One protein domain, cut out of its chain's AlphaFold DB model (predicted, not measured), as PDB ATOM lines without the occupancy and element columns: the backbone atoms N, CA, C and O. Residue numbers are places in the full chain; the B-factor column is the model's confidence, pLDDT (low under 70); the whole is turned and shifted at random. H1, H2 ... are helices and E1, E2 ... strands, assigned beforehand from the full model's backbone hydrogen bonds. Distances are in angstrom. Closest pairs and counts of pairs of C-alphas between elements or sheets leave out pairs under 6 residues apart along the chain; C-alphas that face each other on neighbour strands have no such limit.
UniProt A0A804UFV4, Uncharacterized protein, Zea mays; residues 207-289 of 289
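What this domain is: This is residues 207 to 289 of the 289 residues of an uncharacterized protein of Zea mays (UniProt A0A804UFV4). A small four-stranded sheet has a short helical hairpin, H1 and H2, at one side: H1 only grazes the sheet beside E2, and H2 lies off it. Two long loops, residues 220 to 233 and 243 to 255, lead into and out of H2. The 83 printed residues run E1 H1 H2 E2 E3 E4; the mixed sheet has the order E1 E2 E3 E4, and the class is mixed, helices and strands, with under half of the residues in named elements. It is only just compact, close to loose, with a radius of gyration of the C-alphas of 14.1 A and spans of 44 by 31 by 23 A.

Where its parts are: Find C-alpha 256 at (259.599, 242.673, 147.455); from there E2 runs 22.2 A to residue 263. E3, residues 266 to 273, covers 22.9 A, and E4, residues 278 to 283, covers 16.1 A, ending at (254.888, 228.635, 156.747). E1 is residues 209 to 211, H1 214 to 219 and H2 234 to 242, 12.3 A long.

How they stand to each other: E2, E3 and E4 form a meander, each strand the antiparallel neighbour of the one before; look for N 259 and O 270 at 2.8 A, and N 271 and O 280 at 2.8 A. E1 is parallel to E2, with N 258 and O 210 at 2.8 A. E1, H1 H2, E2 make a strand-helix-strand unit, two parallel neighbour strands with helices between, its crossover right-handed. The closest C-alphas of H1 and E2 are Leu 214 and Pro 260, 6.2 A. H1 and H2 touch at Phe 216 and Thr 240, their closest C-alphas, 5.7 A, with a shallow tilt of 10 degrees, opposite ways. H2 is apart from E1, E3 and E4. In both helices every O i to N i+4 pair is within hydrogen-bond range.

The domain as a whole: The C-alphas of Asn 248 and Glu 289, the two farthest apart, are 45.7 A apart. The printed part has no cut; the links H1 to H2 and H2 to E2 are long. Look for pLDDT under 70 at residues 221 to 230 and 285 to 289.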
ATOM      1  N   ILE A 207     261.570 253.127 150.025       87.50
ATOM      2  CA  ILE A 207     260.649 251.995 150.145       87.50
ATOM      3  C   ILE A 207     261.066 250.940 149.119       87.50
ATOM      4  O   ILE A 207     261.232 251.233 147.938       87.50
ATOM      5  N   THR A 208     261.289 249.714 149.588       89.94
ATOM      6  CA  THR A 208     261.743 248.589 148.748       89.94
ATOM      7  C   THR A 208     260.786 247.411 148.777       89.94
ATOM      8  O   THR A 208     261.002 246.436 148.059       89.94
ATOM      9  N   LYS A 209     259.728 247.485 149.580       90.81
ATOM     10  CA  LYS A 209     258.757 246.417 149.741       90.81
ATOM     11  C   LYS A 209     257.347 246.980 149.814       90.81
ATOM     12  O   LYS A 209     257.158 248.093 150.291       90.81
ATOM     13  N   HIS A 210     256.395 246.195 149.342       90.50
ATOM     14  CA  HIS A 210     254.974 246.468 149.459       90.50
ATOM     15  C   HIS A 210     254.302 245.345 150.250       90.50
ATOM     16  O   HIS A 210     254.722 244.191 150.155       90.50
ATOM     17  N   TYR A 211     253.285 245.693 151.031       89.94
ATOM     18  CA  TYR A 211     252.491 244.763 151.828       89.94
ATOM     19  C   TYR A 211     251.109 244.637 151.193       89.94
ATOM     20  O   TYR A 211     250.496 245.661 150.911       89.94
ATOM     21  N   MET A 212     250.637 243.409 150.990       88.62
ATOM     22  CA  MET A 212     249.260 243.123 150.578       88.62
ATOM     23  C   MET A 212     248.380 242.864 151.803       88.62
ATOM     24  O   MET A 212     248.873 242.413 152.839       88.62
ATOM     25  N   ASP A 213     247.084 243.156 151.684       85.88
ATOM     26  CA  ASP A 213     246.101 242.908 152.739       85.88
ATOM     27  C   ASP A 213     245.514 241.511 152.540       85.88
ATOM     28  O   ASP A 213     245.609 240.946 151.443       85.88
ATOM     29  N   LEU A 214     244.936 240.918 153.590       85.44
ATOM     30  CA  LEU A 214     244.361 239.582 153.440       85.44
ATOM     31  C   LEU A 214     243.223 239.554 152.419       85.44
ATOM     32  O   LEU A 214     243.106 238.557 151.719       85.44
ATOM     33  N   ARG A 215     242.457 240.641 152.242       86.00
ATOM     34  CA  ARG A 215     241.371 240.693 151.246       86.00
ATOM     35  C   ARG A 215     241.866 240.484 149.821       86.00
ATOM     36  O   ARG A 215     241.246 239.721 149.092       86.00
ATOM     37  N   PHE A 216     242.962 241.132 149.411       86.00
ATOM     38  CA  PHE A 216     243.568 240.875 148.098       86.00
ATOM     39  C   PHE A 216     243.866 239.386 147.939       86.00
ATOM     40  O   PHE A 216     243.566 238.781 146.913       86.00
ATOM     41  N   CYS A 217     244.425 238.788 148.987       80.19
ATOM     42  CA  CYS A 217     244.832 237.399 148.958       80.19
ATOM     43  C   CYS A 217     243.606 236.476 148.882       80.19
ATOM     44  O   CYS A 217     243.585 235.583 148.038       80.19
ATOM     45  N   GLU A 218     242.566 236.731 149.689       80.69
ATOM     46  CA  GLU A 218     241.271 236.030 149.674       80.69
ATOM     47  C   GLU A 218     240.603 236.114 148.297       80.69
ATOM     48  O   GLU A 218     240.137 235.103 147.771       80.69
ATOM     49  N   MET A 219     240.634 237.288 147.661       82.31
ATOM     50  CA  MET A 219     240.120 237.491 146.305       82.31
ATOM     51  C   MET A 219     240.891 236.681 145.258       82.31
ATOM     52  O   MET A 219     240.287 236.165 144.321       82.31
ATOM     53  N   CYS A 220     242.209 236.531 145.406       76.31
ATOM     54  CA  CYS A 220     243.019 235.720 144.499       76.31
ATOM     55  C   CYS A 220     242.755 234.204 144.604       76.31
ATOM     56  O   CYS A 220     243.263 233.461 143.766       76.31
ATOM     57  N   GLY A 221     241.951 233.742 145.571       64.31
ATOM     58  CA  GLY A 221     241.383 232.393 145.556       64.31
ATOM     59  C   GLY A 221     242.412 231.267 145.671       64.31
ATOM     60  O   GLY A 221     242.315 230.274 144.948       64.31
ATOM     61  N   PHE A 222     243.396 231.409 146.568       62.47
ATOM     62  CA  PHE A 222     244.315 230.310 146.900       62.47
ATOM     63  C   PHE A 222     243.659 229.219 147.769       62.47
ATOM     64  O   PHE A 222     244.246 228.148 147.913       62.47
ATOM     65  N   ASP A 223     242.466 229.471 148.323       58.47
ATOM     66  CA  ASP A 223     241.666 228.488 149.059       58.47
ATOM     67  C   ASP A 223     240.594 227.902 148.137       58.47
ATOM     68  O   ASP A 223     239.843 228.639 147.491       58.47
ATOM     69  N   GLU A 224     240.496 226.575 148.085       55.09
ATOM     70  CA  GLU A 224     239.393 225.911 147.391       55.09
ATOM     71  C   GLU A 224     238.077 226.042 148.177       55.09
ATOM     72  O   GLU A 224     237.013 226.053 147.558       55.09
ATOM     73  N   GLU A 225     238.131 226.218 149.506       56.16
ATOM     74  CA  GLU A 225     236.938 226.292 150.367       56.16
ATOM     75  C   GLU A 225     236.239 227.659 150.325       56.16
ATOM     76  O   GLU A 225     235.016 227.731 150.458       56.16
ATOM     77  N   THR A 226     236.978 228.751 150.090       51.88
ATOM     78  CA  THR A 226     236.421 230.115 150.015       51.88
ATOM     79  C   THR A 226     236.291 230.641 148.591       51.88
ATOM     80  O   THR A 226     236.112 231.848 148.407       51.88
ATOM     81  N   LYS A 227     236.370 229.772 147.571       55.31
ATOM     82  CA  LYS A 227     236.099 230.166 146.185       55.31
ATOM     83  C   LYS A 227     234.662 230.674 146.070       55.31
ATOM     84  O   LYS A 227     233.710 229.924 145.854       55.31
ATOM     85  N   SER A 228     234.515 231.990 146.200       55.22
ATOM     86  CA  SER A 228     233.385 232.732 145.663       55.22
ATOM     87  C   SER A 228     233.162 232.246 144.231       55.22
ATOM     88  O   SER A 228     234.103 232.148 143.449       55.22
ATOM     89  N   CYS A 229     231.911 231.960 143.876       53.59
ATOM     90  CA  CYS A 229     231.500 231.468 142.554       53.59
ATOM     91  C   CYS A 229     231.831 232.450 141.397       53.59
ATOM     92  O   CYS A 229     231.484 232.204 140.245       53.59
ATOM     93  N   LYS A 230     232.470 233.591 141.696       65.88
ATOM     94  CA  LYS A 230     232.907 234.608 140.743       65.88
ATOM     95  C   LYS A 230     234.361 234.983 141.000       65.88
ATOM     96  O   LYS A 230     234.694 235.398 142.113       65.88
ATOM     97  N   ASP A 231     235.166 234.892 139.945       73.81
ATOM     98  CA  ASP A 231     236.500 235.481 139.903       73.81
ATOM     99  C   ASP A 231     236.383 237.004 140.079       73.81
ATOM    100  O   ASP A 231     235.505 237.622 139.461       73.81
ATOM    101  N   PRO A 232     237.236 237.627 140.909       78.50
ATOM    102  CA  PRO A 232     237.209 239.070 141.086       78.50
ATOM    103  C   PRO A 232     237.545 239.773 139.768       78.50
ATOM    104  O   PRO A 232     238.430 239.361 139.011       78.50
ATOM    105  N   SER A 233     236.860 240.879 139.498       85.88
ATOM    106  CA  SER A 233     237.191 241.731 138.363       85.88
ATOM    107  C   SER A 233     238.554 242.406 138.562       85.88
ATOM    108  O   SER A 233     239.013 242.647 139.683       85.88
ATOM    109  N   ALA A 234     239.200 242.790 137.459       85.94
ATOM    110  CA  ALA A 234     240.458 243.537 137.511       85.94
ATOM    111  C   ALA A 234     240.330 244.871 138.276       85.94
ATOM    112  O   ALA A 234     241.305 245.334 138.863       85.94
ATOM    113  N   ILE A 235     239.134 245.474 138.279       86.56
ATOM    114  CA  ILE A 235     238.839 246.718 138.999       86.56
ATOM    115  C   ILE A 235     238.856 246.468 140.508       86.56
ATOM    116  O   ILE A 235     239.588 247.149 141.219       86.56
ATOM    117  N   GLU A 236     238.130 245.455 140.985       86.56
ATOM    118  CA  GLU A 236     238.089 245.112 142.413       86.56
ATOM    119  C   GLU A 236     239.490 244.754 142.936       86.56
ATOM    120  O   GLU A 236     239.896 245.206 144.007       86.56
ATOM    121  N   LEU A 237     240.282 244.002 142.161       86.38
ATOM    122  CA  LEU A 237     241.676 243.717 142.523       86.38
ATOM    123  C   LEU A 237     242.515 244.998 142.590       86.38
ATOM    124  O   LEU A 237     243.262 245.194 143.549       86.38
ATOM    125  N   ALA A 238     242.385 245.903 141.618       85.31
ATOM    126  CA  ALA A 238     243.124 247.163 141.618       85.31
ATOM    127  C   ALA A 238     242.779 248.056 142.824       85.31
ATOM    128  O   ALA A 238     243.658 248.746 143.351       85.31
ATOM    129  N   GLU A 239     241.537 248.025 143.309       86.06
ATOM    130  CA  GLU A 239     241.129 248.758 144.512       86.06
ATOM    131  C   GLU A 239     241.878 248.289 145.765       86.06
ATOM    132  O   GLU A 239     242.278 249.116 146.588       86.06
ATOM    133  N   THR A 240     242.127 246.988 145.921       86.25
ATOM    134  CA  THR A 240     242.902 246.473 147.071       86.25
ATOM    135  C   THR A 240     244.377 246.898 147.037       86.25
ATOM    136  O   THR A 240     244.996 247.088 148.083       86.25
ATOM    137  N   LEU A 241     244.924 247.137 145.841       84.12
ATOM    138  CA  LEU A 241     246.309 247.572 145.639       84.12
ATOM    139  C   LEU A 241     246.507 249.072 145.879       84.12
ATOM    140  O   LEU A 241     247.588 249.503 146.271       84.12
ATOM    141  N   THR A 242     245.481 249.883 145.620       81.06
ATOM    142  CA  THR A 242     245.605 251.352 145.561       81.06
ATOM    143  C   THR A 242     245.071 252.070 146.795       81.06
ATOM    144  O   THR A 242     245.433 253.219 147.041       81.06
ATOM    145  N   ASN A 243     244.256 251.408 147.620       83.12
ATOM    146  CA  ASN A 243     243.608 252.027 148.781       83.12
ATOM    147  C   ASN A 243     244.503 252.195 150.024       83.12
ATOM    148  O   ASN A 243     244.026 252.624 151.080       83.12
ATOM    149  N   TRP A 244     245.787 251.868 149.930       86.44
ATOM    150  CA  TRP A 244     246.713 251.962 151.052       86.44
ATOM    151  C   TRP A 244     247.058 253.416 151.399       86.44
ATOM    152  O   TRP A 244     247.319 254.231 150.508       86.44
ATOM    153  N   PRO A 245     247.103 253.773 152.695       76.38
ATOM    154  CA  PRO A 245     247.508 255.109 153.101       76.38
ATOM    155  C   PRO A 245     248.975 255.363 152.726       76.38
ATOM    156  O   PRO A 245     249.818 254.479 152.855       76.38
ATOM    157  N   GLN A 246     249.286 256.597 152.319       73.81
ATOM    158  CA  GLN A 246     250.660 257.068 152.082       73.81
ATOM    159  C   GLN A 246     251.427 256.329 150.964       73.81
ATOM    160  O   GLN A 246     252.660 256.342 150.945       73.81
ATOM    161  N   MET A 247     250.732 255.729 149.989       77.75
ATOM    162  CA  MET A 247     251.385 255.221 148.777       77.75
ATOM    163  C   MET A 247     251.860 256.366 147.880       77.75
ATOM    164  O   MET A 247     251.115 256.887 147.058       77.75
ATOM    165  N   ASN A 248     253.129 256.739 148.019       82.06
ATOM    166  CA  ASN A 248     253.819 257.678 147.129       82.06
ATOM    167  C   ASN A 248     254.846 256.980 146.216       82.06
ATOM    168  O   ASN A 248     255.808 257.595 145.758       82.06
ATOM    169  N   TYR A 249     254.663 255.680 145.982       86.44
ATOM    170  CA  TYR A 249     255.569 254.830 145.217       86.44
ATOM    171  C   TYR A 249     254.789 253.852 144.336       86.44
ATOM    172  O   TYR A 249     253.640 253.516 144.615       86.44
ATOM    173  N   TYR A 250     255.440 253.355 143.287       87.62
ATOM    174  CA  TYR A 250     254.879 252.321 142.422       87.62
ATOM    175  C   TYR A 250     255.250 250.930 142.940       87.62
ATOM    176  O   TYR A 250     256.433 250.640 143.128       87.62
ATOM    177  N   ILE A 251     254.261 250.045 143.106       88.31
ATOM    178  CA  ILE A 251     254.465 248.645 143.536       88.31
ATOM    179  C   ILE A 251     255.434 247.912 142.593       88.31
ATOM    180  O   ILE A 251     256.262 247.114 143.031       88.31
ATOM    181  N   THR A 252     255.401 248.232 141.297       87.56
ATOM    182  CA  THR A 252     256.307 247.671 140.280       87.56
ATOM    183  C   THR A 252     257.781 248.007 140.521       87.56
ATOM    184  O   THR A 252     258.650 247.281 140.042       87.56
ATOM    185  N   LEU A 253     258.077 249.066 141.282       89.12
ATOM    186  CA  LEU A 253     259.435 249.455 141.674       89.12
ATOM    187  C   LEU A 253     259.868 248.846 143.015       89.12
ATOM    188  O   LEU A 253     261.039 248.952 143.385       89.12
ATOM    189  N   CYS A 254     258.961 248.200 143.753       90.12
ATOM    190  CA  CYS A 254     259.325 247.466 144.957       90.12
ATOM    191  C   CYS A 254     260.125 246.213 144.587       90.12
ATOM    192  O   CYS A 254     259.778 245.474 143.665       90.12
ATOM    193  N   LYS A 255     261.192 245.950 145.346       92.81
ATOM    194  CA  LYS A 255     261.978 244.715 145.255       92.81
ATOM    195  C   LYS A 255     261.185 243.518 145.774       92.81
ATOM    196  O   LYS A 255     261.318 242.429 145.221       92.81
ATOM    197  N   PHE A 256     260.389 243.722 146.823       93.12
ATOM    198  CA  PHE A 256     259.599 242.673 147.455       93.12
ATOM    199  C   PHE A 256     258.111 243.015 147.497       93.12
ATOM    200  O   PHE A 256     257.739 244.159 147.752       93.12
ATOM    201  N   VAL A 257     257.270 242.007 147.325       91.94
ATOM    202  CA  VAL A 257     255.849 242.057 147.671       91.94
ATOM    203  C   VAL A 257     255.597 240.983 148.720       91.94
ATOM    204  O   VAL A 257     255.937 239.819 148.518       91.94
ATOM    205  N   LEU A 258     255.066 241.403 149.861       92.12
ATOM    206  CA  LEU A 258     254.742 240.565 151.009       92.12
ATOM    207  C   LEU A 258     253.247 240.289 150.974       92.12
ATOM    208  O   LEU A 258     252.448 241.213 151.108       92.12
ATOM    209  N   MET A 259     252.889 239.031 150.767       90.94
ATOM    210  CA  MET A 259     251.516 238.591 150.585       90.94
ATOM    211  C   MET A 259     251.166 237.589 151.692       90.94
ATOM    212  O   MET A 259     251.581 236.427 151.613       90.94
ATOM    213  N   PRO A 260     250.496 238.043 152.765       89.50
ATOM    214  CA  PRO A 260     250.026 237.158 153.816       89.50
ATOM    215  C   PRO A 260     248.864 236.317 153.293       89.50
ATOM    216  O   PRO A 260     248.037 236.783 152.523       89.50
ATOM    217  N   TRP A 261     248.781 235.073 153.728       85.56
ATOM    218  CA  TRP A 261     247.720 234.159 153.353       85.56
ATOM    219  C   TRP A 261     247.214 233.451 154.597       85.56
ATOM    220  O   TRP A 261     248.017 232.967 155.396       85.56
ATOM    221  N   ARG A 262     245.895 233.393 154.755       81.50
ATOM    222  CA  ARG A 262     245.240 232.642 155.821       81.50
ATOM    223  C   ARG A 262     244.636 231.384 155.216       81.50
ATOM    224  O   ARG A 262     243.967 231.460 154.196       81.50
ATOM    225  N   TYR A 263     244.854 230.256 155.867       77.00
ATOM    226  CA  TYR A 263     244.169 228.997 155.584       77.00
ATOM    227  C   TYR A 263     243.599 228.450 156.895       77.00
ATOM    228  O   TYR A 263     243.813 229.042 157.954       77.00
ATOM    229  N   SER A 264     242.854 227.348 156.841       70.44
ATOM    230  CA  SER A 264     242.024 226.864 157.956       70.44
ATOM    231  C   SER A 264     242.715 226.768 159.325       70.44
ATOM    232  O   SER A 264     242.051 226.959 160.336       70.44
ATOM    233  N   THR A 265     244.025 226.510 159.379       71.31
ATOM    234  CA  THR A 265     244.766 226.260 160.631       71.31
ATOM    235  C   THR A 265     245.938 227.211 160.874       71.31
ATOM    236  O   THR A 265     246.702 227.013 161.817       71.31
ATOM    237  N   GLY A 266     246.120 228.248 160.049       79.69
ATOM    238  CA  GLY A 266     247.250 229.152 160.242       79.69
ATOM    239  C   GLY A 266     247.466 230.187 159.146       79.69
ATOM    240  O   GLY A 266     246.595 230.476 158.322       79.69
ATOM    241  N   TYR A 267     248.674 230.750 159.159       82.44
ATOM    242  CA  TYR A 267     249.098 231.795 158.238       82.44
ATOM    243  C   TYR A 267     250.373 231.394 157.499       82.44
ATOM    244  O   TYR A 267     251.294 230.803 158.063       82.44
ATOM    245  N   VAL A 268     250.436 231.769 156.227       86.00
ATOM    246  CA  VAL A 268     251.628 231.698 155.383       86.00
ATOM    247  C   VAL A 268     251.977 233.107 154.937       86.00
ATOM    248  O   VAL A 268     251.096 233.918 154.667       86.00
ATOM    249  N   LEU A 269     253.262 233.412 154.817       89.06
ATOM    250  CA  LEU A 269     253.718 234.626 154.153       89.06
ATOM    251  C   LEU A 269     254.453 234.262 152.867       89.06
ATOM    252  O   LEU A 269     255.516 233.639 152.895       89.06
ATOM    253  N   PHE A 270     253.916 234.707 151.738       89.94
ATOM    254  CA  PHE A 270     254.626 234.694 150.470       89.94
ATOM    255  C   PHE A 270     255.439 235.980 150.342       89.94
ATOM    256  O   PHE A 270     254.905 237.086 150.400       89.94
ATOM    257  N   MET A 271     256.745 235.848 150.142       92.69
ATOM    258  CA  MET A 271     257.627 236.957 149.808       92.69
ATOM    259  C   MET A 271     258.046 236.825 148.347       92.69
ATOM    260  O   MET A 271     258.918 236.030 147.992       92.69
ATOM    261  N   ILE A 272     257.419 237.626 147.493       92.06
ATOM    262  CA  ILE A 272     257.691 237.668 146.060       92.06
ATOM    263  C   ILE A 272     258.846 238.639 145.827       92.06
ATOM    264  O   ILE A 272     258.731 239.833 146.092       92.06
ATOM    265  N   ASN A 273     259.969 238.144 145.315       92.00
ATOM    266  CA  ASN A 273     261.117 238.958 144.934       92.00
ATOM    267  C   ASN A 273     261.024 239.322 143.445       92.00
ATOM    268  O   ASN A 273     261.329 238.508 142.567       92.00
ATOM    269  N   HIS A 274     260.640 240.566 143.157       86.12
ATOM    270  CA  HIS A 274     260.483 241.077 141.794       86.12
ATOM    271  C   HIS A 274     261.782 241.070 140.987       86.12
ATOM    272  O   HIS A 274     261.727 240.850 139.772       86.12
ATOM    273  N   ALA A 275     262.920 241.316 141.641       81.44
ATOM    274  CA  ALA A 275     264.220 241.428 140.985       81.44
ATOM    275  C   ALA A 275     264.720 240.064 140.502       81.44
ATOM    276  O   ALA A 275     265.175 239.937 139.370       81.44
ATOM    277  N   ASN A 276     264.579 239.039 141.345       85.06
ATOM    278  CA  ASN A 276     265.139 237.718 141.067       85.06
ATOM    279  C   ASN A 276     264.100 236.716 140.541       85.06
ATOM    280  O   ASN A 276     264.472 235.602 140.198       85.06
ATOM    281  N   LYS A 277     262.811 237.087 140.490       86.69
ATOM    282  CA  LYS A 277     261.697 236.207 140.084       86.69
ATOM    283  C   LYS A 277     261.578 234.932 140.933       86.69
ATOM    284  O   LYS A 277     261.165 233.890 140.437       86.69
ATOM    285  N   PHE A 278     261.903 235.034 142.222       90.12
ATOM    286  CA  PHE A 278     261.727 233.956 143.200       90.12
ATOM    287  C   PHE A 278     260.608 234.290 144.182       90.12
ATOM    288  O   PHE A 278     260.436 235.450 144.560       90.12
ATOM    289  N   VAL A 279     259.894 233.260 144.631       88.94
ATOM    290  CA  VAL A 279     258.930 233.345 145.729       88.94
ATOM    291  C   VAL A 279     259.478 232.536 146.897       88.94
ATOM    292  O   VAL A 279     259.754 231.347 146.751       88.94
ATOM    293  N   SER A 280     259.658 233.187 148.043       89.81
ATOM    294  CA  SER A 280     259.943 232.513 149.310       89.81
ATOM    295  C   SER A 280     258.639 232.332 150.075       89.81
ATOM    296  O   SER A 280     257.827 233.254 150.125       89.81
ATOM    297  N   VAL A 281     258.441 231.157 150.659       87.44
ATOM    298  CA  VAL A 281     257.237 230.817 151.422       87.44
ATOM    299  C   VAL A 281     257.645 230.593 152.867       87.44
ATOM    300  O   VAL A 281     258.473 229.728 153.141       87.44
ATOM    301  N   PHE A 282     257.076 231.377 153.774       85.00
ATOM    302  CA  PHE A 282     257.239 231.203 155.212       85.00
ATOM    303  C   PHE A 282     255.951 230.602 155.755       85.00
ATOM    304  O   PHE A 282     254.931 231.286 155.820       85.00
ATOM    305  N   ASN A 283     255.988 229.311 156.076       79.00
ATOM    306  CA  ASN A 283     254.888 228.635 156.747       79.00
ATOM    307  C   ASN A 283     255.147 228.674 158.253       79.00
ATOM    308  O   ASN A 283     256.192 228.206 158.697       79.00
ATOM    309  N   PHE A 284     254.218 229.254 159.008       72.88
ATOM    310  CA  PHE A 284     254.341 229.389 160.462       72.88
ATOM    311  C   PHE A 284     253.612 228.282 161.224       72.88
ATOM    312  O   PHE A 284     253.607 228.287 162.453       72.88
ATOM    313  N   THR A 285     252.982 227.348 160.513       67.81
ATOM    314  CA  THR A 285     252.323 226.210 161.146       67.81
ATOM    315  C   THR A 285     253.376 225.237 161.660       67.81
ATOM    316  O   THR A 285     254.284 224.896 160.895       67.81
ATOM    317  N   PRO A 286     253.266 224.785 162.922       59.25
ATOM    318  CA  PRO A 286     254.173 223.787 163.463       59.25
ATOM    319  C   PRO A 286     254.175 222.555 162.561       59.25
ATOM    320  O   PRO A 286     253.112 222.025 162.221       59.25
ATOM    321  N   THR A 287     255.356 222.096 162.159       52.88
ATOM    322  CA  THR A 287     255.503 220.768 161.570       52.88
ATOM    323  C   THR A 287     255.107 219.749 162.646       52.88
ATOM    324  O   THR A 287     255.603 219.861 163.767       52.88
ATOM    325  N   PRO A 288     254.192 218.798 162.371       50.62
ATOM    326  CA  PRO A 288     253.915 217.721 163.316       50.62
ATOM    327  C   PRO A 288     255.220 216.974 163.616       50.62
ATOM    328  O   PRO A 288     255.953 216.664 162.673       50.62
ATOM    329  N   GLU A 289     255.498 216.729 164.899       41.91
ATOM    330  CA  GLU A 289     256.587 215.839 165.337       41.91
ATOM    331  C   GLU A 289     256.414 214.410 164.797       41.91
ATOM    332  O   GLU A 289     255.257 213.925 164.726       41.91
TER     333      GLU A 289